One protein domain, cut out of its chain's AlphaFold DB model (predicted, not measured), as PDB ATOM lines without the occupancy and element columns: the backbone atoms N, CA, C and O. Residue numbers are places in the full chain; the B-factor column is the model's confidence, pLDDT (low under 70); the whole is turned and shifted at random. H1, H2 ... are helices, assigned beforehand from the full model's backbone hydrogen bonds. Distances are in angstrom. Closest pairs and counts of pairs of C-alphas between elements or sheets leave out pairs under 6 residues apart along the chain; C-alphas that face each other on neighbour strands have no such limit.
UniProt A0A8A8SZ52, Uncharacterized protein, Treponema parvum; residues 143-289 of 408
ATOM      1  N   TYR A 143     217.357 187.825 131.835       94.25
ATOM      2  CA  TYR A 143     216.939 188.452 133.094       94.25
ATOM      3  C   TYR A 143     217.877 188.151 134.274       94.25
ATOM      4  O   TYR A 143     218.471 187.079 134.360       94.25
ATOM      5  N   PHE A 144     217.959 189.088 135.221       92.56
ATOM      6  CA  PHE A 144     218.443 188.854 136.585       92.56
ATOM      7  C   PHE A 144     217.556 189.611 137.579       92.56
ATOM      8  O   PHE A 144     216.897 190.581 137.204       92.56
ATOM      9  N   GLU A 145     217.542 189.182 138.840       91.12
ATOM     10  CA  GLU A 145     216.720 189.796 139.888       91.12
ATOM     11  C   GLU A 145     216.956 191.313 140.006       91.12
ATOM     12  O   GLU A 145     218.095 191.772 140.118       91.12
ATOM     13  N   GLY A 146     215.873 192.096 139.968       92.75
ATOM     14  CA  GLY A 146     215.907 193.558 140.039       92.75
ATOM     15  C   GLY A 146     216.162 194.258 138.698       92.75
ATOM     16  O   GLY A 146     216.129 195.491 138.635       92.75
ATOM     17  N   LEU A 147     216.406 193.516 137.608       96.00
ATOM     18  CA  LEU A 147     216.610 194.108 136.283       96.00
ATOM     19  C   LEU A 147     215.368 194.855 135.794       96.00
ATOM     20  O   LEU A 147     215.511 195.909 135.177       96.00
ATOM     21  N   GLY A 148     214.162 194.342 136.056       96.69
ATOM     22  CA  GLY A 148     212.932 195.009 135.629       96.69
ATOM     23  C   GLY A 148     212.761 196.356 136.332       96.69
ATOM     24  O   GLY A 148     212.498 197.370 135.684       96.69
ATOM     25  N   GLN A 149     213.040 196.410 137.638       95.88
ATOM     26  CA  GLN A 149     213.041 197.665 138.389       95.88
ATOM     27  C   GLN A 149     214.098 198.652 137.864       95.88
ATOM     28  O   GLN A 149     213.798 199.826 137.638       95.88
ATOM     29  N   PHE A 150     215.329 198.186 137.637       97.88
ATOM     30  CA  PHE A 150     216.402 199.020 137.093       97.88
ATOM     31  C   PHE A 150     216.048 199.577 135.706       97.88
ATOM     32  O   PHE A 150     216.135 200.783 135.468       97.88
ATOM     33  N   ALA A 151     215.585 198.711 134.803       98.06
ATOM     34  CA  ALA A 151     215.161 199.082 133.461       98.06
ATOM     35  C   ALA A 151     214.003 200.087 133.484       98.06
ATOM     36  O   ALA A 151     214.003 201.040 132.704       98.06
ATOM     37  N   SER A 152     213.057 199.924 134.412       98.00
ATOM     38  CA  SER A 152     211.952 200.860 134.610       98.00
ATOM     39  C   SER A 152     212.446 202.289 134.857       98.00
ATOM     40  O   SER A 152     212.003 203.216 134.172       98.00
ATOM     41  N   ILE A 153     213.433 202.459 135.744       97.62
ATOM     42  CA  ILE A 153     214.041 203.760 136.065       97.62
ATOM     43  C   ILE A 153     214.767 204.343 134.847       97.62
ATOM     44  O   ILE A 153     214.605 205.524 134.536       97.62
ATOM     45  N   VAL A 154     215.557 203.532 134.137       98.19
ATOM     46  CA  VAL A 154     216.300 203.983 132.946       98.19
ATOM     47  C   VAL A 154     215.345 204.478 131.858       98.19
ATOM     48  O   VAL A 154     215.564 205.533 131.259       98.19
ATOM     49  N   TYR A 155     214.259 203.743 131.614       97.44
ATOM     50  CA  TYR A 155     213.265 204.130 130.621       97.44
ATOM     51  C   TYR A 155     212.445 205.347 131.056       97.44
ATOM     52  O   TYR A 155     212.162 206.195 130.214       97.44
ATOM     53  N   GLU A 156     212.130 205.502 132.344       95.94
ATOM     54  CA  GLU A 156     211.463 206.713 132.837       95.94
ATOM     55  C   GLU A 156     212.324 207.962 132.600       95.94
ATOM     56  O   GLU A 156     211.839 208.953 132.057       95.94
ATOM     57  N   ASN A 157     213.617 207.896 132.930       97.12
ATOM     58  CA  ASN A 157     214.545 209.023 132.774       97.12
ATOM     59  C   ASN A 157     214.898 209.339 131.310       97.12
ATOM     60  O   ASN A 157     215.506 210.370 131.038       97.12
ATOM     61  N   THR A 158     214.521 208.475 130.364       96.25
ATOM     62  CA  THR A 158     214.700 208.694 128.917       96.25
ATOM     63  C   THR A 158     213.374 208.929 128.185       96.25
ATOM     64  O   THR A 158     213.329 208.862 126.957       96.25
ATOM     65  N   GLY A 159     212.283 209.183 128.923       94.69
ATOM     66  CA  GLY A 159     210.953 209.482 128.376       94.69
ATOM     67  C   GLY A 159     210.181 208.272 127.831       94.69
ATOM     68  O   GLY A 159     209.094 208.418 127.280       94.69
ATOM     69  N   GLY A 160     210.708 207.056 127.983       95.44
ATOM     70  CA  GLY A 160     210.080 205.812 127.538       95.44
ATOM     71  C   GLY A 160     209.048 205.271 128.527       95.44
ATOM     72  O   GLY A 160     209.177 204.133 128.977       95.44
ATOM     73  N   TYR A 161     208.031 206.065 128.869       96.00
ATOM     74  CA  TYR A 161     207.085 205.765 129.954       96.00
ATOM     75  C   TYR A 161     206.311 204.451 129.765       96.00
ATOM     76  O   TYR A 161     206.173 203.687 130.718       96.00
ATOM     77  N   PHE A 162     205.899 204.119 128.534       96.06
ATOM     78  CA  PHE A 162     205.237 202.839 128.243       96.06
ATOM     79  C   PHE A 162     206.121 201.641 128.624       96.06
ATOM     80  O   PHE A 162     205.712 200.754 129.371       96.06
ATOM     81  N   LYS A 163     207.381 201.644 128.168       96.75
ATOM     82  CA  LYS A 163     208.352 200.591 128.494       96.75
ATOM     83  C   LYS A 163     208.702 200.588 129.978       96.75
ATOM     84  O   LYS A 163     208.843 199.514 130.548       96.75
ATOM     85  N   SER A 164     208.817 201.759 130.600       97.50
ATOM     86  CA  SER A 164     209.124 201.890 132.026       97.50
ATOM     87  C   SER A 164     208.124 201.127 132.902       97.50
ATOM     88  O   SER A 164     208.532 200.318 133.738       97.50
ATOM     89  N   VAL A 165     206.823 201.309 132.660       97.75
ATOM     90  CA  VAL A 165     205.756 200.608 133.392       97.75
ATOM     91  C   VAL A 165     205.800 199.101 133.133       97.75
ATOM     92  O   VAL A 165     205.720 198.307 134.070       97.75
ATOM     93  N   LEU A 166     205.984 198.688 131.878       97.75
ATOM     94  CA  LEU A 166     206.072 197.268 131.541       97.75
ATOM     95  C   LEU A 166     207.302 196.595 132.172       97.75
ATOM     96  O   LEU A 166     207.190 195.479 132.668       97.75
ATOM     97  N   PHE A 167     208.455 197.264 132.228       97.94
ATOM     98  CA  PHE A 167     209.638 196.745 132.919       97.94
ATOM     99  C   PHE A 167     209.416 196.584 134.429       97.94
ATOM    100  O   PHE A 167     209.852 195.584 134.997       97.94
ATOM    101  N   ALA A 168     208.680 197.497 135.071       96.44
ATOM    102  CA  ALA A 168     208.273 197.314 136.466       96.44
ATOM    103  C   ALA A 168     207.357 196.087 136.634       96.44
ATOM    104  O   ALA A 168     207.504 195.325 137.588       96.44
ATOM    105  N   PHE A 169     206.451 195.855 135.680       96.81
ATOM    106  CA  PHE A 169     205.636 194.640 135.636       96.81
ATOM    107  C   PHE A 169     206.475 193.363 135.453       96.81
ATOM    108  O   PHE A 169     206.173 192.348 136.073       96.81
ATOM    109  N   TRP A 170     207.549 193.402 134.661       96.88
ATOM    110  CA  TRP A 170     208.446 192.253 134.490       96.88
ATOM    111  C   TRP A 170     209.097 191.816 135.806       96.88
ATOM    112  O   TRP A 170     209.153 190.624 136.103       96.88
ATOM    113  N   ASP A 171     209.529 192.788 136.613       94.69
ATOM    114  CA  ASP A 171     210.082 192.541 137.949       94.69
ATOM    115  C   ASP A 171     209.015 191.975 138.897       94.69
ATOM    116  O   ASP A 171     209.258 191.006 139.616       94.69
ATOM    117  N   PHE A 172     207.795 192.522 138.842       93.69
ATOM    118  CA  PHE A 172     206.656 191.994 139.592       93.69
ATOM    119  C   PHE A 172     206.348 190.535 139.229       93.69
ATOM    120  O   PHE A 172     206.180 189.715 140.126       93.69
ATOM    121  N   GLU A 173     206.317 190.189 137.940       93.31
ATOM    122  CA  GLU A 173     206.113 188.812 137.472       93.31
ATOM    123  C   GLU A 173     207.196 187.863 137.993       93.31
ATOM    124  O   GLU A 173     206.887 186.737 138.392       93.31
ATOM    125  N   TYR A 174     208.451 188.318 138.048       93.12
ATOM    126  CA  TYR A 174     209.538 187.529 138.620       93.12
ATOM    127  C   TYR A 174     209.286 187.295 140.106       93.12
ATOM    128  O   TYR A 174     209.224 186.156 140.556       93.12
ATOM    129  N   VAL A 175     209.062 188.368 140.864       90.88
ATOM    130  CA  VAL A 175     208.834 188.312 142.311       90.88
ATOM    131  C   VAL A 175     207.607 187.456 142.657       90.88
ATOM    132  O   VAL A 175     207.644 186.682 143.616       90.88
ATOM    133  N   LEU A 176     206.543 187.524 141.854       89.25
ATOM    134  CA  LEU A 176     205.336 186.715 142.016       89.25
ATOM    135  C   LEU A 176     205.625 185.211 141.899       89.25
ATOM    136  O   LEU A 176     204.991 184.419 142.595       89.25
ATOM    137  N   CYS A 177     206.609 184.804 141.087       89.69
ATOM    138  CA  CYS A 177     207.011 183.398 140.974       89.69
ATOM    139  C   CYS A 177     207.502 182.801 142.301       89.69
ATOM    140  O   CYS A 177     207.356 181.596 142.516       89.69
ATOM    141  N   PHE A 178     208.048 183.635 143.190       86.69
ATOM    142  CA  PHE A 178     208.714 183.222 144.429       86.69
ATOM    143  C   PHE A 178     208.006 183.711 145.704       86.69
ATOM    144  O   PHE A 178     208.466 183.428 146.813       86.69
ATOM    145  N   ALA A 179     206.878 184.421 145.582       78.56
ATOM    146  CA  ALA A 179     206.176 185.027 146.717       78.56
ATOM    147  C   ALA A 179     205.764 183.993 147.786       78.56
ATOM    148  O   ALA A 179     206.036 184.187 148.973       78.56
ATOM    149  N   ASN A 180     205.210 182.850 147.360       66.69
ATOM    150  CA  ASN A 180     204.772 181.784 148.270       66.69
ATOM    151  C   ASN A 180     205.947 181.112 148.998       66.69
ATOM    152  O   ASN A 180     205.859 180.846 150.194       66.69
ATOM    153  N   SER A 181     207.067 180.877 148.306       62.25
ATOM    154  CA  SER A 181     208.269 180.274 148.904       62.25
ATOM    155  C   SER A 181     208.957 181.188 149.918       62.25
ATOM    156  O   SER A 181     209.620 180.704 150.830       62.25
ATOM    157  N   ALA A 182     208.789 182.505 149.781       62.22
ATOM    158  CA  ALA A 182     209.394 183.500 150.660       62.22
ATOM    159  C   ALA A 182     208.492 183.916 151.841       62.22
ATOM    160  O   ALA A 182     208.848 184.833 152.580       62.22
ATOM    161  N   GLY A 183     207.313 183.298 152.005       61.38
ATOM    162  CA  GLY A 183     206.331 183.701 153.020       61.38
ATOM    163  C   GLY A 183     205.798 185.128 152.827       61.38
ATOM    164  O   GLY A 183     205.317 185.747 153.776       61.38
ATOM    165  N   ARG A 184     205.907 185.672 151.608       62.41
ATOM    166  CA  ARG A 184     205.523 187.047 151.269       62.41
ATOM    167  C   ARG A 184     204.063 187.093 150.823       62.41
ATOM    168  O   ARG A 184     203.758 187.191 149.638       62.41
ATOM    169  N   ASN A 185     203.160 187.016 151.800       61.12
ATOM    170  CA  ASN A 185     201.707 187.078 151.581       61.12
ATOM    171  C   ASN A 185     201.209 188.478 151.162       61.12
ATOM    172  O   ASN A 185     200.041 188.645 150.818       61.12
ATOM    173  N   ASP A 186     202.071 189.493 151.223       67.25
ATOM    174  CA  ASP A 186     201.793 190.874 150.828       67.25
ATOM    175  C   ASP A 186     201.863 191.090 149.307       67.25
ATOM    176  O   ASP A 186     201.276 192.040 148.784       67.25
ATOM    177  N   ILE A 187     202.534 190.193 148.579       79.50
ATOM    178  CA  ILE A 187     202.619 190.247 147.120       79.50
ATOM    179  C   ILE A 187     201.410 189.530 146.531       79.50
ATOM    180  O   ILE A 187     201.335 188.304 146.501       79.50
ATOM    181  N   SER A 188     200.465 190.309 146.014       84.56
ATOM    182  CA  SER A 188     199.297 189.788 145.309       84.56
ATOM    183  C   SER A 188     199.010 190.592 144.049       84.56
ATOM    184  O   SER A 188     199.318 191.785 143.964       84.56
ATOM    185  N   ILE A 189     198.356 189.945 143.083       88.81
ATOM    186  CA  ILE A 189     197.866 190.599 141.864       88.81
ATOM    187  C   ILE A 189     196.932 191.763 142.228       88.81
ATOM    188  O   ILE A 189     197.063 192.845 141.666       88.81
ATOM    189  N   GLY A 190     196.050 191.593 143.220       88.38
ATOM    190  CA  GLY A 190     195.136 192.653 143.662       88.38
ATOM    191  C   GLY A 190     195.856 193.895 144.200       88.38
ATOM    192  O   GLY A 190     195.542 195.014 143.796       88.38
ATOM    193  N   ALA A 191     196.865 193.716 145.062       88.75
ATOM    194  CA  ALA A 191     197.665 194.832 145.575       88.75
ATOM    195  C   ALA A 191     198.443 195.539 144.454       88.75
ATOM    196  O   ALA A 191     198.524 196.770 144.424       88.75
ATOM    197  N   PHE A 192     198.979 194.767 143.509       90.44
ATOM    198  CA  PHE A 192     199.686 195.302 142.355       90.44
ATOM    199  C   PHE A 192     198.763 196.113 141.429       90.44
ATOM    200  O   PHE A 192     199.095 197.247 141.088       90.44
ATOM    201  N   LEU A 193     197.570 195.604 141.105       91.00
ATOM    202  CA  LEU A 193     196.571 196.328 140.309       91.00
ATOM    203  C   LEU A 193     196.106 197.619 140.997       91.00
ATOM    204  O   LEU A 193     196.026 198.659 140.349       91.00
ATOM    205  N   SER A 194     195.910 197.607 142.321       89.75
ATOM    206  CA  SER A 194     195.602 198.831 143.075       89.75
ATOM    207  C   SER A 194     196.717 199.883 142.966       89.75
ATOM    208  O   SER A 194     196.452 201.085 142.898       89.75
ATOM    209  N   ASN A 195     197.982 199.460 142.917       91.81
ATOM    210  CA  ASN A 195     199.097 200.379 142.692       91.81
ATOM    211  C   ASN A 195     199.127 200.916 141.253       91.81
ATOM    212  O   ASN A 195     199.468 202.084 141.065       91.81
ATOM    213  N   MET A 196     198.724 200.121 140.256       92.69
ATOM    214  CA  MET A 196     198.569 200.594 138.875       92.69
ATOM    215  C   MET A 196     197.464 201.652 138.751       92.69
ATOM    216  O   MET A 196     197.657 202.660 138.076       92.69
ATOM    217  N   GLU A 197     196.350 201.496 139.468       91.56
ATOM    218  CA  GLU A 197     195.275 202.499 139.522       91.56
ATOM    219  C   GLU A 197     195.752 203.818 140.157       91.56
ATOM    220  O   GLU A 197     195.480 204.906 139.641       91.56
ATOM    221  N   LYS A 198     196.535 203.742 141.243       94.19
ATOM    222  CA  LYS A 198     197.165 204.923 141.863       94.19
ATOM    223  C   LYS A 198     198.157 205.600 140.919       94.19
ATOM    224  O   LYS A 198     198.171 206.828 140.835       94.19
ATOM    225  N   LEU A 199     198.961 204.817 140.197       93.75
ATOM    226  CA  LEU A 199     199.882 205.333 139.187       93.75
ATOM    227  C   LEU A 199     199.111 206.073 138.088       93.75
ATOM    228  O   LEU A 199     199.403 207.238 137.831       93.75
ATOM    229  N   ALA A 200     198.081 205.446 137.517       93.31
ATOM    230  CA  ALA A 200     197.212 206.050 136.509       93.31
ATOM    231  C   ALA A 200     196.584 207.373 136.983       93.31
ATOM    232  O   ALA A 200     196.524 208.338 136.224       93.31
ATOM    233  N   ALA A 201     196.159 207.457 138.248       95.00
ATOM    234  CA  ALA A 201     195.640 208.694 138.827       95.00
ATOM    235  C   ALA A 201     196.718 209.784 138.978       95.00
ATOM    236  O   ALA A 201     196.437 210.955 138.729       95.00
ATOM    237  N   SER A 202     197.943 209.403 139.357       95.19
ATOM    238  CA  SER A 202     199.058 210.329 139.608       95.19
ATOM    239  C   SER A 202     199.624 211.005 138.357       95.19
ATOM    240  O   SER A 202     200.226 212.070 138.470       95.19
ATOM    241  N   VAL A 203     199.424 210.417 137.172       94.88
ATOM    242  CA  VAL A 203     199.955 210.941 135.900       94.88
ATOM    243  C   VAL A 203     198.953 211.788 135.115       94.88
ATOM    244  O   VAL A 203     199.305 212.289 134.048       94.88
ATOM    245  N   LYS A 204     197.723 211.975 135.610       95.50
ATOM    246  CA  LYS A 204     196.697 212.780 134.928       95.50
ATOM    247  C   LYS A 204     197.158 214.220 134.708       95.50
ATOM    248  O   LYS A 204     197.633 214.871 135.635       95.50
ATOM    249  N   GLY A 205     196.985 214.723 133.489       94.50
ATOM    250  CA  GLY A 205     197.403 216.063 133.082       94.50
ATOM    251  C   GLY A 205     198.916 216.232 132.926       94.50
ATOM    252  O   GLY A 205     199.382 217.357 132.754       94.50
ATOM    253  N   THR A 206     199.694 215.147 132.998       95.00
ATOM    254  CA  THR A 206     201.148 215.180 132.782       95.00
ATOM    255  C   THR A 206     201.497 214.729 131.366       95.00
ATOM    256  O   THR A 206     200.760 213.974 130.735       95.00
ATOM    257  N   GLU A 207     202.680 215.104 130.883       92.62
ATOM    258  CA  GLU A 207     203.216 214.602 129.608       92.62
ATOM    259  C   GLU A 207     203.360 213.066 129.558       92.62
ATOM    260  O   GLU A 207     203.407 212.478 128.480       92.62
ATOM    261  N   LYS A 208     203.396 212.402 130.725       94.19
ATOM    262  CA  LYS A 208     203.545 210.947 130.856       94.19
ATOM    263  C   LYS A 208     202.224 210.193 130.693       94.19
ATOM    264  O   LYS A 208     202.247 208.966 130.573       94.19
ATOM    265  N   GLU A 209     201.088 210.897 130.736       94.56
ATOM    266  CA  GLU A 209     199.750 210.319 130.893       94.56
ATOM    267  C   GLU A 209     199.450 209.249 129.841       94.56
ATOM    268  O   GLU A 209     199.200 208.099 130.189       94.56
ATOM    269  N   ASN A 210     199.525 209.604 128.558       94.81
ATOM    270  CA  ASN A 210     199.091 208.739 127.459       94.81
ATOM    271  C   ASN A 210     199.826 207.383 127.460       94.81
ATOM    272  O   ASN A 210     199.207 206.319 127.509       94.81
ATOM    273  N   GLU A 211     201.158 207.424 127.481       95.19
ATOM    274  CA  GLU A 211     201.995 206.222 127.423       95.19
ATOM    275  C   GLU A 211     201.900 205.381 128.702       95.19
ATOM    276  O   GLU A 211     201.856 204.151 128.634       95.19
ATOM    277  N   THR A 212     201.793 206.026 129.868       95.31
ATOM    278  CA  THR A 212     201.597 205.328 131.147       95.31
ATOM    279  C   THR A 212     200.246 204.616 131.179       95.31
ATOM    280  O   THR A 212     200.181 203.438 131.527       95.31
ATOM    281  N   LEU A 213     199.163 205.293 130.778       95.50
ATOM    282  CA  LEU A 213     197.816 204.715 130.769       95.50
ATOM    283  C   LEU A 213     197.694 203.549 129.783       95.50
ATOM    284  O   LEU A 213     197.055 202.550 130.108       95.50
ATOM    285  N   LYS A 214     198.336 203.628 128.610       95.50
ATOM    286  CA  LYS A 214     198.416 202.493 127.676       95.50
ATOM    287  C   LYS A 214     199.086 201.282 128.321       95.50
ATOM    288  O   LYS A 214     198.559 200.178 128.211       95.50
ATOM    289  N   ALA A 215     200.221 201.470 128.994       95.81
ATOM    290  CA  ALA A 215     200.933 200.371 129.641       95.81
ATOM    291  C   ALA A 215     200.140 199.772 130.810       95.81
ATOM    292  O   ALA A 215     200.035 198.551 130.906       95.81
ATOM    293  N   VAL A 216     199.521 200.614 131.647       95.69
ATOM    294  CA  VAL A 216     198.623 200.164 132.724       95.69
ATOM    295  C   VAL A 216     197.490 199.314 132.152       95.69
ATOM    296  O   VAL A 216     197.301 198.190 132.607       95.69
ATOM    297  N   ARG A 217     196.816 199.777 131.092       95.50
ATOM    298  CA  ARG A 217     195.753 199.005 130.430       95.50
ATOM    299  C   ARG A 217     196.237 197.675 129.856       95.50
ATOM    300  O   ARG A 217     195.509 196.694 129.936       95.50
ATOM    301  N   CYS A 218     197.457 197.606 129.310       95.62
ATOM    302  CA  CYS A 218     198.038 196.332 128.861       95.62
ATOM    303  C   CYS A 218     198.150 195.333 130.017       95.62
ATOM    304  O   CYS A 218     197.852 194.154 129.857       95.62
ATOM    305  N   ILE A 219     198.588 195.796 131.185       95.50
ATOM    306  CA  ILE A 219     198.751 194.929 132.350       95.50
ATOM    307  C   ILE A 219     197.390 194.546 132.942       95.50
ATOM    308  O   ILE A 219     197.182 193.395 133.316       95.50
ATOM    309  N   GLU A 220     196.439 195.479 132.986       95.19
ATOM    310  CA  GLU A 220     195.064 195.196 133.396       95.19
ATOM    311  C   GLU A 220     194.402 194.157 132.491       95.19
ATOM    312  O   GLU A 220     193.783 193.234 133.012       95.19
ATOM    313  N   PHE A 221     194.601 194.242 131.172       95.12
ATOM    314  CA  PHE A 221     194.124 193.250 130.205       95.12
ATOM    315  C   PHE A 221     194.559 191.822 130.567       95.12
ATOM    316  O   PHE A 221     193.779 190.890 130.411       95.12
ATOM    317  N   LEU A 222     195.767 191.619 131.110       94.69
ATOM    318  CA  LEU A 222     196.215 190.282 131.512       94.69
ATOM    319  C   LEU A 222     195.365 189.682 132.644       94.69
ATOM    320  O   LEU A 222     195.122 188.477 132.656       94.69
ATOM    321  N   TYR A 223     194.933 190.504 133.602       92.69
ATOM    322  CA  TYR A 223     194.346 190.029 134.858       92.69
ATOM    323  C   TYR A 223     192.843 190.287 134.997       92.69
ATOM    324  O   TYR A 223     192.193 189.630 135.808       92.69
ATOM    325  N   LYS A 224     192.286 191.226 134.232       91.88
ATOM    326  CA  LYS A 224     190.861 191.569 134.212       91.88
ATOM    327  C   LYS A 224     190.194 190.934 132.980       91.88
ATOM    328  O   LYS A 224     190.834 190.710 131.951       91.88
ATOM    329  N   THR A 225     188.919 190.568 133.089       86.38
ATOM    330  CA  THR A 225     188.146 189.949 131.988       86.38
ATOM    331  C   THR A 225     187.343 190.967 131.181       86.38
ATOM    332  O   THR A 225     186.906 190.663 130.081       86.38
ATOM    333  N   ASP A 226     187.142 192.161 131.729       88.69
ATOM    334  CA  ASP A 226     186.321 193.255 131.205       88.69
ATOM    335  C   ASP A 226     187.151 194.399 130.595       88.69
ATOM    336  O   ASP A 226     186.628 195.477 130.318       88.69
ATOM    337  N   VAL A 227     188.452 194.179 130.396       89.69
ATOM    338  CA  VAL A 227     189.373 195.167 129.827       89.69
ATOM    339  C   VAL A 227     189.825 194.695 128.457       89.69
ATOM    340  O   VAL A 227     190.390 193.612 128.341       89.69
ATOM    341  N   ASP A 228     189.628 195.532 127.442       89.06
ATOM    342  CA  ASP A 228     190.149 195.296 126.098       89.06
ATOM    343  C   ASP A 228     191.635 195.654 125.995       89.06
ATOM    344  O   ASP A 228     192.123 196.610 126.613       89.06
ATOM    345  N   LEU A 229     192.356 194.919 125.146       88.62
ATOM    346  CA  LEU A 229     193.739 195.234 124.817       88.62
ATOM    347  C   LEU A 229     193.799 196.615 124.136       88.62
ATOM    348  O   LEU A 229     193.092 196.846 123.149       88.62
ATOM    349  N   PRO A 230     194.641 197.549 124.611       87.19
ATOM    350  CA  PRO A 230     194.777 198.833 123.946       87.19
ATOM    351  C   PRO A 230     195.379 198.639 122.547       87.19
ATOM    352  O   PRO A 230     196.278 197.818 122.354       87.19
ATOM    353  N   GLN A 231     194.895 199.431 121.585       81.62
ATOM    354  CA  GLN A 231     195.371 199.458 120.198       81.62
ATOM    355  C   GLN A 231     196.797 200.022 120.143       81.62
ATOM    356  O   GLN A 231     197.013 201.219 119.949       81.62
ATOM    357  N   VAL A 232     197.771 199.156 120.406       81.50
ATOM    358  CA  VAL A 232     199.195 199.472 120.441       81.50
ATOM    359  C   VAL A 232     199.917 198.438 119.591       81.50
ATOM    360  O   VAL A 232     200.107 197.303 120.010       81.50
ATOM    361  N   GLU A 233     200.366 198.831 118.403       79.12
ATOM    362  CA  GLU A 233     201.320 198.017 117.654       79.12
ATOM    363  C   GLU A 233     202.699 198.179 118.298       79.12
ATOM    364  O   GLU A 233     203.316 199.245 118.246       79.12
ATOM    365  N   SER A 234     203.169 197.133 118.980       85.12
ATOM    366  CA  SER A 234     204.480 197.140 119.619       85.12
ATOM    367  C   SER A 234     205.193 195.811 119.451       85.12
ATOM    368  O   SER A 234     204.713 194.763 119.882       85.12
ATOM    369  N   ASP A 235     206.414 195.875 118.926       88.00
ATOM    370  CA  ASP A 235     207.323 194.731 118.901       88.00
ATOM    371  C   ASP A 235     207.999 194.448 120.249       88.00
ATOM    372  O   ASP A 235     208.823 193.540 120.373       88.00
ATOM    373  N   PHE A 236     207.659 195.217 121.284       94.31
ATOM    374  CA  PHE A 236     208.287 195.099 122.584       94.31
ATOM    375  C   PHE A 236     207.925 193.778 123.277       94.31
ATOM    376  O   PHE A 236     206.755 193.429 123.437       94.31
ATOM    377  N   PHE A 237     208.945 193.049 123.734       95.50
ATOM    378  CA  PHE A 237     208.792 191.673 124.214       95.50
ATOM    379  C   PHE A 237     207.832 191.530 125.406       95.50
ATOM    380  O   PHE A 237     207.143 190.522 125.498       95.50
ATOM    381  N   LEU A 238     207.733 192.532 126.289       96.44
ATOM    382  CA  LEU A 238     206.801 192.496 127.425       96.44
ATOM    383  C   LEU A 238     205.344 192.675 126.995       96.44
ATOM    384  O   LEU A 238     204.458 192.047 127.565       96.44
ATOM    385  N   TYR A 239     205.096 193.471 125.954       95.75
ATOM    386  CA  TYR A 239     203.766 193.580 125.357       95.75
ATOM    387  C   TYR A 239     203.360 192.253 124.693       95.75
ATOM    388  O   TYR A 239     202.259 191.745 124.926       95.75
ATOM    389  N   LYS A 240     204.284 191.623 123.951       94.56
ATOM    390  CA  LYS A 240     204.085 190.271 123.395       94.56
ATOM    391  C   LYS A 240     203.857 189.232 124.495       94.56
ATOM    392  O   LYS A 240     202.950 188.419 124.396       94.56
ATOM    393  N   PHE A 241     204.621 189.286 125.583       95.62
ATOM    394  CA  PHE A 241     204.433 188.386 126.721       95.62
ATOM    395  C   PHE A 241     203.026 188.490 127.314       95.62
ATOM    396  O   PHE A 241     202.374 187.467 127.490       95.62
ATOM    397  N   ILE A 242     202.551 189.707 127.595       95.25
ATOM    398  CA  ILE A 242     201.218 189.965 128.162       95.25
ATOM    399  C   ILE A 242     200.122 189.396 127.258       95.25
ATOM    400  O   ILE A 242     199.262 188.646 127.720       95.25
ATOM    401  N   THR A 243     200.172 189.731 125.968       92.25
ATOM    402  CA  THR A 243     199.150 189.329 124.991       92.25
ATOM    403  C   THR A 243     199.081 187.815 124.826       92.25
ATOM    404  O   THR A 243     197.998 187.239 124.918       92.25
ATOM    405  N   GLN A 244     200.229 187.155 124.671       92.44
ATOM    406  CA  GLN A 244     200.277 185.702 124.521       92.44
ATOM    407  C   GLN A 244     199.940 184.967 125.823       92.44
ATOM    408  O   GLN A 244     199.196 183.989 125.807       92.44
ATOM    409  N   LYS A 245     200.410 185.459 126.979       93.69
ATOM    410  CA  LYS A 245     200.073 184.870 128.283       93.69
ATOM    411  C   LYS A 245     198.566 184.912 128.536       93.69
ATOM    412  O   LYS A 245     198.020 183.921 129.006       93.69
ATOM    413  N   LYS A 246     197.885 186.011 128.195       92.62
ATOM    414  CA  LYS A 246     196.423 186.118 128.315       92.62
ATOM    415  C   LYS A 246     195.701 185.050 127.487       92.62
ATOM    416  O   LYS A 246     194.880 184.328 128.040       92.62
ATOM    417  N   GLN A 247     196.069 184.891 126.212       90.12
ATOM    418  CA  GLN A 247     195.486 183.854 125.346       90.12
ATOM    419  C   GLN A 247     195.697 182.446 125.915       90.12
ATOM    420  O   GLN A 247     194.777 181.629 125.900       90.12
ATOM    421  N   ILE A 248     196.886 182.183 126.469       90.12
ATOM    422  CA  ILE A 248     197.199 180.906 127.115       90.12
ATOM    423  C   ILE A 248     196.306 180.664 128.336       90.12
ATOM    424  O   ILE A 248     195.722 179.589 128.469       90.12
ATOM    425  N   LEU A 249     196.172 181.658 129.216       88.38
ATOM    426  CA  LEU A 249     195.379 181.542 130.444       88.38
ATOM    427  C   LEU A 249     193.879 181.373 130.177       88.38
ATOM    428  O   LEU A 249     193.194 180.721 130.960       88.38
ATOM    429  N   GLU A 250     193.372 181.923 129.077       88.31
ATOM    430  CA  GLU A 250     191.971 181.781 128.666       88.31
ATOM    431  C   GLU A 250     191.684 180.479 127.907       88.31
ATOM    432  O   GLU A 250     190.540 180.216 127.545       88.31
ATOM    433  N   GLY A 251     192.703 179.652 127.654       83.56
ATOM    434  CA  GLY A 251     192.561 178.426 126.866       83.56
ATOM    435  C   GLY A 251     192.440 178.667 125.356       83.56
ATOM    436  O   GLY A 251     192.285 177.712 124.599       83.56
ATOM    437  N   ASN A 252     192.601 179.910 124.892       82.44
ATOM    438  CA  ASN A 252     192.614 180.304 123.480       82.44
ATOM    439  C   ASN A 252     193.987 180.008 122.827       82.44
ATOM    440  O   ASN A 252     194.574 180.848 122.143       82.44
ATOM    441  N   CYS A 253     194.537 178.816 123.075       80.44
ATOM    442  CA  CYS A 253     195.913 178.433 122.744       80.44
ATOM    443  C   CYS A 253     196.086 178.042 121.269       80.44
ATOM    444  O   CYS A 253     196.168 176.857 120.935       80.44
ATOM    445  N   THR A 254     196.198 179.020 120.372       84.75
ATOM    446  CA  THR A 254     196.580 178.746 118.975       84.75
ATOM    447  C   THR A 254     198.043 178.288 118.869       84.75
ATOM    448  O   THR A 254     198.874 178.603 119.726       84.75
ATOM    449  N   VAL A 255     198.381 177.537 117.813       85.19
ATOM    450  CA  VAL A 255     199.772 177.116 117.538       85.19
ATOM    451  C   VAL A 255     200.687 178.333 117.365       85.19
ATOM    452  O   VAL A 255     201.809 178.342 117.876       85.19
ATOM    453  N   ASP A 256     200.184 179.383 116.717       86.31
ATOM    454  CA  ASP A 256     200.913 180.635 116.516       86.31
ATOM    455  C   ASP A 256     201.176 181.352 117.845       86.31
ATOM    456  O   ASP A 256     202.307 181.765 118.099       86.31
ATOM    457  N   ALA A 257     200.183 181.425 118.739       86.38
ATOM    458  CA  ALA A 257     200.345 182.028 120.063       86.38
ATOM    459  C   ALA A 257     201.426 181.324 120.893       86.38
ATOM    460  O   ALA A 257     202.291 181.975 121.483       86.38
ATOM    461  N   VAL A 258     201.430 179.985 120.893       88.25
ATOM    462  CA  VAL A 258     202.466 179.192 121.577       88.25
ATOM    463  C   VAL A 258     203.835 179.413 120.934       88.25
ATOM    464  O   VAL A 258     204.819 179.610 121.644       88.25
ATOM    465  N   THR A 259     203.906 179.442 119.604       90.12
ATOM    466  CA  THR A 259     205.155 179.679 118.866       90.12
ATOM    467  C   THR A 259     205.740 181.058 119.174       90.12
ATOM    468  O   THR A 259     206.936 181.174 119.442       90.12
ATOM    469  N   GLU A 260     204.913 182.104 119.195       91.31
ATOM    470  CA  GLU A 260     205.337 183.448 119.594       91.31
ATOM    471  C   GLU A 260     205.745 183.503 121.068       91.31
ATOM    472  O   GLU A 260     206.741 184.146 121.403       91.31
ATOM    473  N   TYR A 261     205.041 182.790 121.950       93.75
ATOM    474  CA  TYR A 261     205.397 182.730 123.365       93.75
ATOM    475  C   TYR A 261     206.765 182.076 123.586       93.75
ATOM    476  O   TYR A 261     207.557 182.589 124.377       93.75
ATOM    477  N   LEU A 262     207.091 181.005 122.852       94.00
ATOM    478  CA  LEU A 262     208.390 180.318 122.917       94.00
ATOM    479  C   LEU A 262     209.566 181.218 122.503       94.00
ATOM    480  O   LEU A 262     210.644 181.130 123.087       94.00
ATOM    481  N   LYS A 263     209.368 182.153 121.562       94.19
ATOM    482  CA  LYS A 263     210.410 183.124 121.162       94.19
ATOM    483  C   LYS A 263     210.840 184.051 122.305       94.19
ATOM    484  O   LYS A 263     211.899 184.675 122.227       94.19
ATOM    485  N   LEU A 264     210.035 184.150 123.363       95.75
ATOM    486  CA  LEU A 264     210.307 184.996 124.523       95.75
ATOM    487  C   LEU A 264     211.234 184.333 125.553       95.75
ATOM    488  O   LEU A 264     211.634 185.006 126.503       95.75
ATOM    489  N   GLU A 265     211.621 183.063 125.372       95.56
ATOM    490  CA  GLU A 265     212.391 182.293 126.361       95.56
ATOM    491  C   GLU A 265     213.653 183.025 126.827       95.56
ATOM    492  O   GLU A 265     213.940 183.051 128.022       95.56
ATOM    493  N   LYS A 266     214.368 183.710 125.924       93.94
ATOM    494  CA  LYS A 266     215.595 184.442 126.282       93.94
ATOM    495  C   LYS A 266     215.390 185.517 127.359       93.94
ATOM    496  O   LYS A 266     216.326 185.843 128.082       93.94
ATOM    497  N   TYR A 267     214.177 186.056 127.478       95.56
ATOM    498  CA  TYR A 267     213.821 187.049 128.489       95.56
ATOM    499  C   TYR A 267     213.274 186.399 129.765       95.56
ATOM    500  O   TYR A 267     213.480 186.908 130.859       95.56
ATOM    501  N   PHE A 268     212.597 185.259 129.648       96.19
ATOM    502  CA  PHE A 268     211.885 184.633 130.765       96.19
ATOM    503  C   PHE A 268     212.530 183.335 131.254       96.19
ATOM    504  O   PHE A 268     211.926 182.590 132.019       96.19
ATOM    505  N   SER A 269     213.779 183.072 130.869       93.88
ATOM    506  CA  SER A 269     214.475 181.829 131.198       93.88
ATOM    507  C   SER A 269     214.657 181.598 132.700       93.88
ATOM    508  O   SER A 269     214.789 180.451 133.113       93.88
ATOM    509  N   ALA A 270     214.620 182.665 133.505       93.12
ATOM    510  CA  ALA A 270     214.677 182.634 134.967       93.12
ATOM    511  C   ALA A 270     213.296 182.516 135.654       93.12
ATOM    512  O   ALA A 270     213.220 182.553 136.880       93.12
ATOM    513  N   PHE A 271     212.198 182.420 134.895       95.25
ATOM    514  CA  PHE A 271     210.832 182.460 135.418       95.25
ATOM    515  C   PHE A 271     210.225 181.052 135.374       95.25
ATOM    516  O   PHE A 271     209.866 180.578 134.295       95.25
ATOM    517  N   PRO A 272     210.018 180.371 136.514       95.38
ATOM    518  CA  PRO A 272     209.422 179.035 136.494       95.38
ATOM    519  C   PRO A 272     207.973 179.046 135.982       95.38
ATOM    520  O   PRO A 272     207.533 178.097 135.331       95.38
ATOM    521  N   SER A 273     207.243 180.148 136.198       94.81
ATOM    522  CA  SER A 273     205.882 180.334 135.681       94.81
ATOM    523  C   SER A 273     205.816 180.344 134.152       94.81
ATOM    524  O   SER A 273     204.831 179.880 133.583       94.81
ATOM    525  N   TYR A 274     206.863 180.823 133.475       96.44
ATOM    526  CA  TYR A 274     206.924 180.870 132.016       96.44
ATOM    527  C   TYR A 274     206.871 179.461 131.416       96.44
ATOM    528  O   TYR A 274     206.032 179.173 130.562       96.44
ATOM    529  N   TYR A 275     207.696 178.549 131.933       96.69
ATOM    530  CA  TYR A 275     207.705 177.153 131.498       96.69
ATOM    531  C   TYR A 275     206.429 176.405 131.889       96.69
ATOM    532  O   TYR A 275     205.916 175.607 131.106       96.69
ATOM    533  N   TRP A 276     205.868 176.699 133.065       95.50
ATOM    534  CA  TRP A 276     204.569 176.151 133.449       95.50
ATOM    535  C   TRP A 276     203.457 176.566 132.472       95.50
ATOM    536  O   TRP A 276     202.687 175.718 132.024       95.50
ATOM    537  N   ASN A 277     203.411 177.839 132.071       94.88
ATOM    538  CA  ASN A 277     202.427 178.328 131.101       94.88
ATOM    539  C   ASN A 277     202.588 177.659 129.728       94.88
ATOM    540  O   ASN A 277     201.583 177.313 129.111       94.88
ATOM    541  N   ILE A 278     203.828 177.421 129.272       94.56
ATOM    542  CA  ILE A 278     204.094 176.657 128.040       94.56
ATOM    543  C   ILE A 278     203.467 175.263 128.137       94.56
ATOM    544  O   ILE A 278     202.731 174.856 127.238       94.56
ATOM    545  N   TYR A 279     203.711 174.543 129.237       93.94
ATOM    546  CA  TYR A 279     203.138 173.211 129.434       93.94
ATOM    547  C   TYR A 279     201.604 173.234 129.442       93.94
ATOM    548  O   TYR A 279     200.978 172.418 128.765       93.94
ATOM    549  N   CYS A 280     200.991 174.188 130.148       91.88
ATOM    550  CA  CYS A 280     199.539 174.367 130.153       91.88
ATOM    551  C   CYS A 280     198.984 174.593 128.741       91.88
ATOM    552  O   CYS A 280     197.986 173.971 128.379       91.88
ATOM    553  N   ALA A 281     199.650 175.421 127.933       92.00
ATOM    554  CA  ALA A 281     199.228 175.698 126.565       92.00
ATOM    555  C   ALA A 281     199.275 174.444 125.677       92.00
ATOM    556  O   ALA A 281     198.314 174.133 124.977       92.00
ATOM    557  N   ILE A 282     200.363 173.675 125.756       90.56
ATOM    558  CA  ILE A 282     200.533 172.429 124.990       90.56
ATOM    559  C   ILE A 282     199.526 171.361 125.432       90.56
ATOM    560  O   ILE A 282     198.981 170.630 124.599       90.56
ATOM    561  N   LYS A 283     199.262 171.271 126.743       89.62
ATOM    562  CA  LYS A 283     198.251 170.368 127.303       89.62
ATOM    563  C   LYS A 283     196.854 170.732 126.803       89.62
ATOM    564  O   LYS A 283     196.107 169.836 126.419       89.62
ATOM    565  N   ALA A 284     196.518 172.022 126.752       87.62
ATOM    566  CA  ALA A 284     195.235 172.505 126.240       87.62
ATOM    567  C   ALA A 284     195.029 172.198 124.744       87.62
ATOM    568  O   ALA A 284     193.899 171.981 124.319       87.62
ATOM    569  N   GLN A 285     196.108 172.107 123.959       85.56
ATOM    570  CA  GLN A 285     196.054 171.721 122.541       85.56
ATOM    571  C   GLN A 285     195.764 170.229 122.305       85.56
ATOM    572  O   GLN A 285     195.585 169.822 121.160       85.56
ATOM    573  N   GLY A 286     195.712 169.399 123.355       81.69
ATOM    574  CA  GLY A 286     195.406 167.970 123.221       81.69
ATOM    575  C   GLY A 286     196.523 167.159 122.558       81.69
ATOM    576  O   GLY A 286     196.254 166.139 121.932       81.69
ATOM    577  N   THR A 287     197.773 167.613 122.673       77.19
ATOM    578  CA  THR A 287     198.926 166.961 122.036       77.19
ATOM    579  C   THR A 287     199.076 165.506 122.497       77.19
ATOM    580  O   THR A 287     199.225 165.251 123.690       77.19
ATOM    581  N   GLU A 288     199.120 164.551 121.559       72.94
ATOM    582  CA  GLU A 288     199.158 163.106 121.863       72.94
ATOM    583  C   GLU A 288     200.416 162.656 122.629       72.94
ATOM    584  O   GLU A 288     200.405 161.622 123.294       72.94
ATOM    585  N   ASN A 289     201.507 163.429 122.577       84.00
ATOM    586  CA  ASN A 289     202.782 163.065 123.195       84.00
ATOM    587  C   ASN A 289     203.293 164.127 124.182       84.00
ATOM    588  O   ASN A 289     204.362 164.714 124.007       84.00
TER     589      ASN A 289
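This is residues 143 to 289 of the 408 residues of an uncharacterized protein of Treponema parvum (UniProt A0A8A8SZ52). What is the main picture? Around the long helix H2, two helical hairpins, H1 with H2 and H3 with H4, pack side by side where H2 meets H4. H5, H6 and H8 make a second group, in which H5 joins the two by touching H2 and H4. What is it made of? The printed part has 147 residues, with eight named helices, H1 to H8 in order along the chain, and no named strand; its class is all helix. How large is it? It is compact, with a radius of gyration of the C-alphas of 15.6 A and spans of 54 by 37 by 28 A.

Where is the longest helix? H2, residues 161 to 178, runs 26.8 A from C-alpha 161 at (207.085, 205.765, 129.954) to C-alpha 178 at (208.714, 183.222, 144.429). Which helices stand near it in the chain? H1 is residues 147 to 157, H3 is residues 189 to 202 and 19.9 A long, and H4 is residues 209 to 223 and 21.4 A long. What follows? H5 is residues 237 to 249, H6 residues 255 to 262, H7 residues 265 to 268, and H8 residues 272 to 284, ending with C-alpha 284 at (195.235, 172.505, 126.240).

What touches H2? H1 and H2 form a hairpin at a shallow tilt of 16 degrees, with the closest C-alphas, Ser 152 and Ser 164, 4.0 A apart. With residues 161 to 169 alone, H2 touches H4 the same way at 29 degrees, closest at the C-alphas of Phe 162 and Glu 211, 4.8 A. H3 and H4 form a hairpin at 16 degrees, their closest C-alphas, Ala 200 and Leu 213, 5.9 A apart. What does H5 touch? H5 is the hub, touching H2, H4, H6 and H8; the closest C-alphas of H5 and H6 are those of Gln 244 and Ala 257, 5.8 A. H6 and H8 touch at a shallow tilt of 13 degrees, opposite ways, closest at the C-alphas of Val 258 and Ala 281, 6.9 A. H7 touches no helix but is near H5. Are the helix backbones complete? Every O i to N i+4 pair is within hydrogen-bond range in H1, H3, H5, H6 and H8, as are 13 of 14 in H2 and 9 of 11 in H4; H7 is too short for such a pair.

How far does it reach? The two C-alphas farthest apart, Gly 205 and Asn 289, are 54.2 A apart. Is anything cut or long? The printed part has no cut, and the link from H4 to H5, residues 224 to 236, is long. Where is confidence low? Residues 180 to 186 are under 70, while the mean pLDDT of the printed part is 90.7.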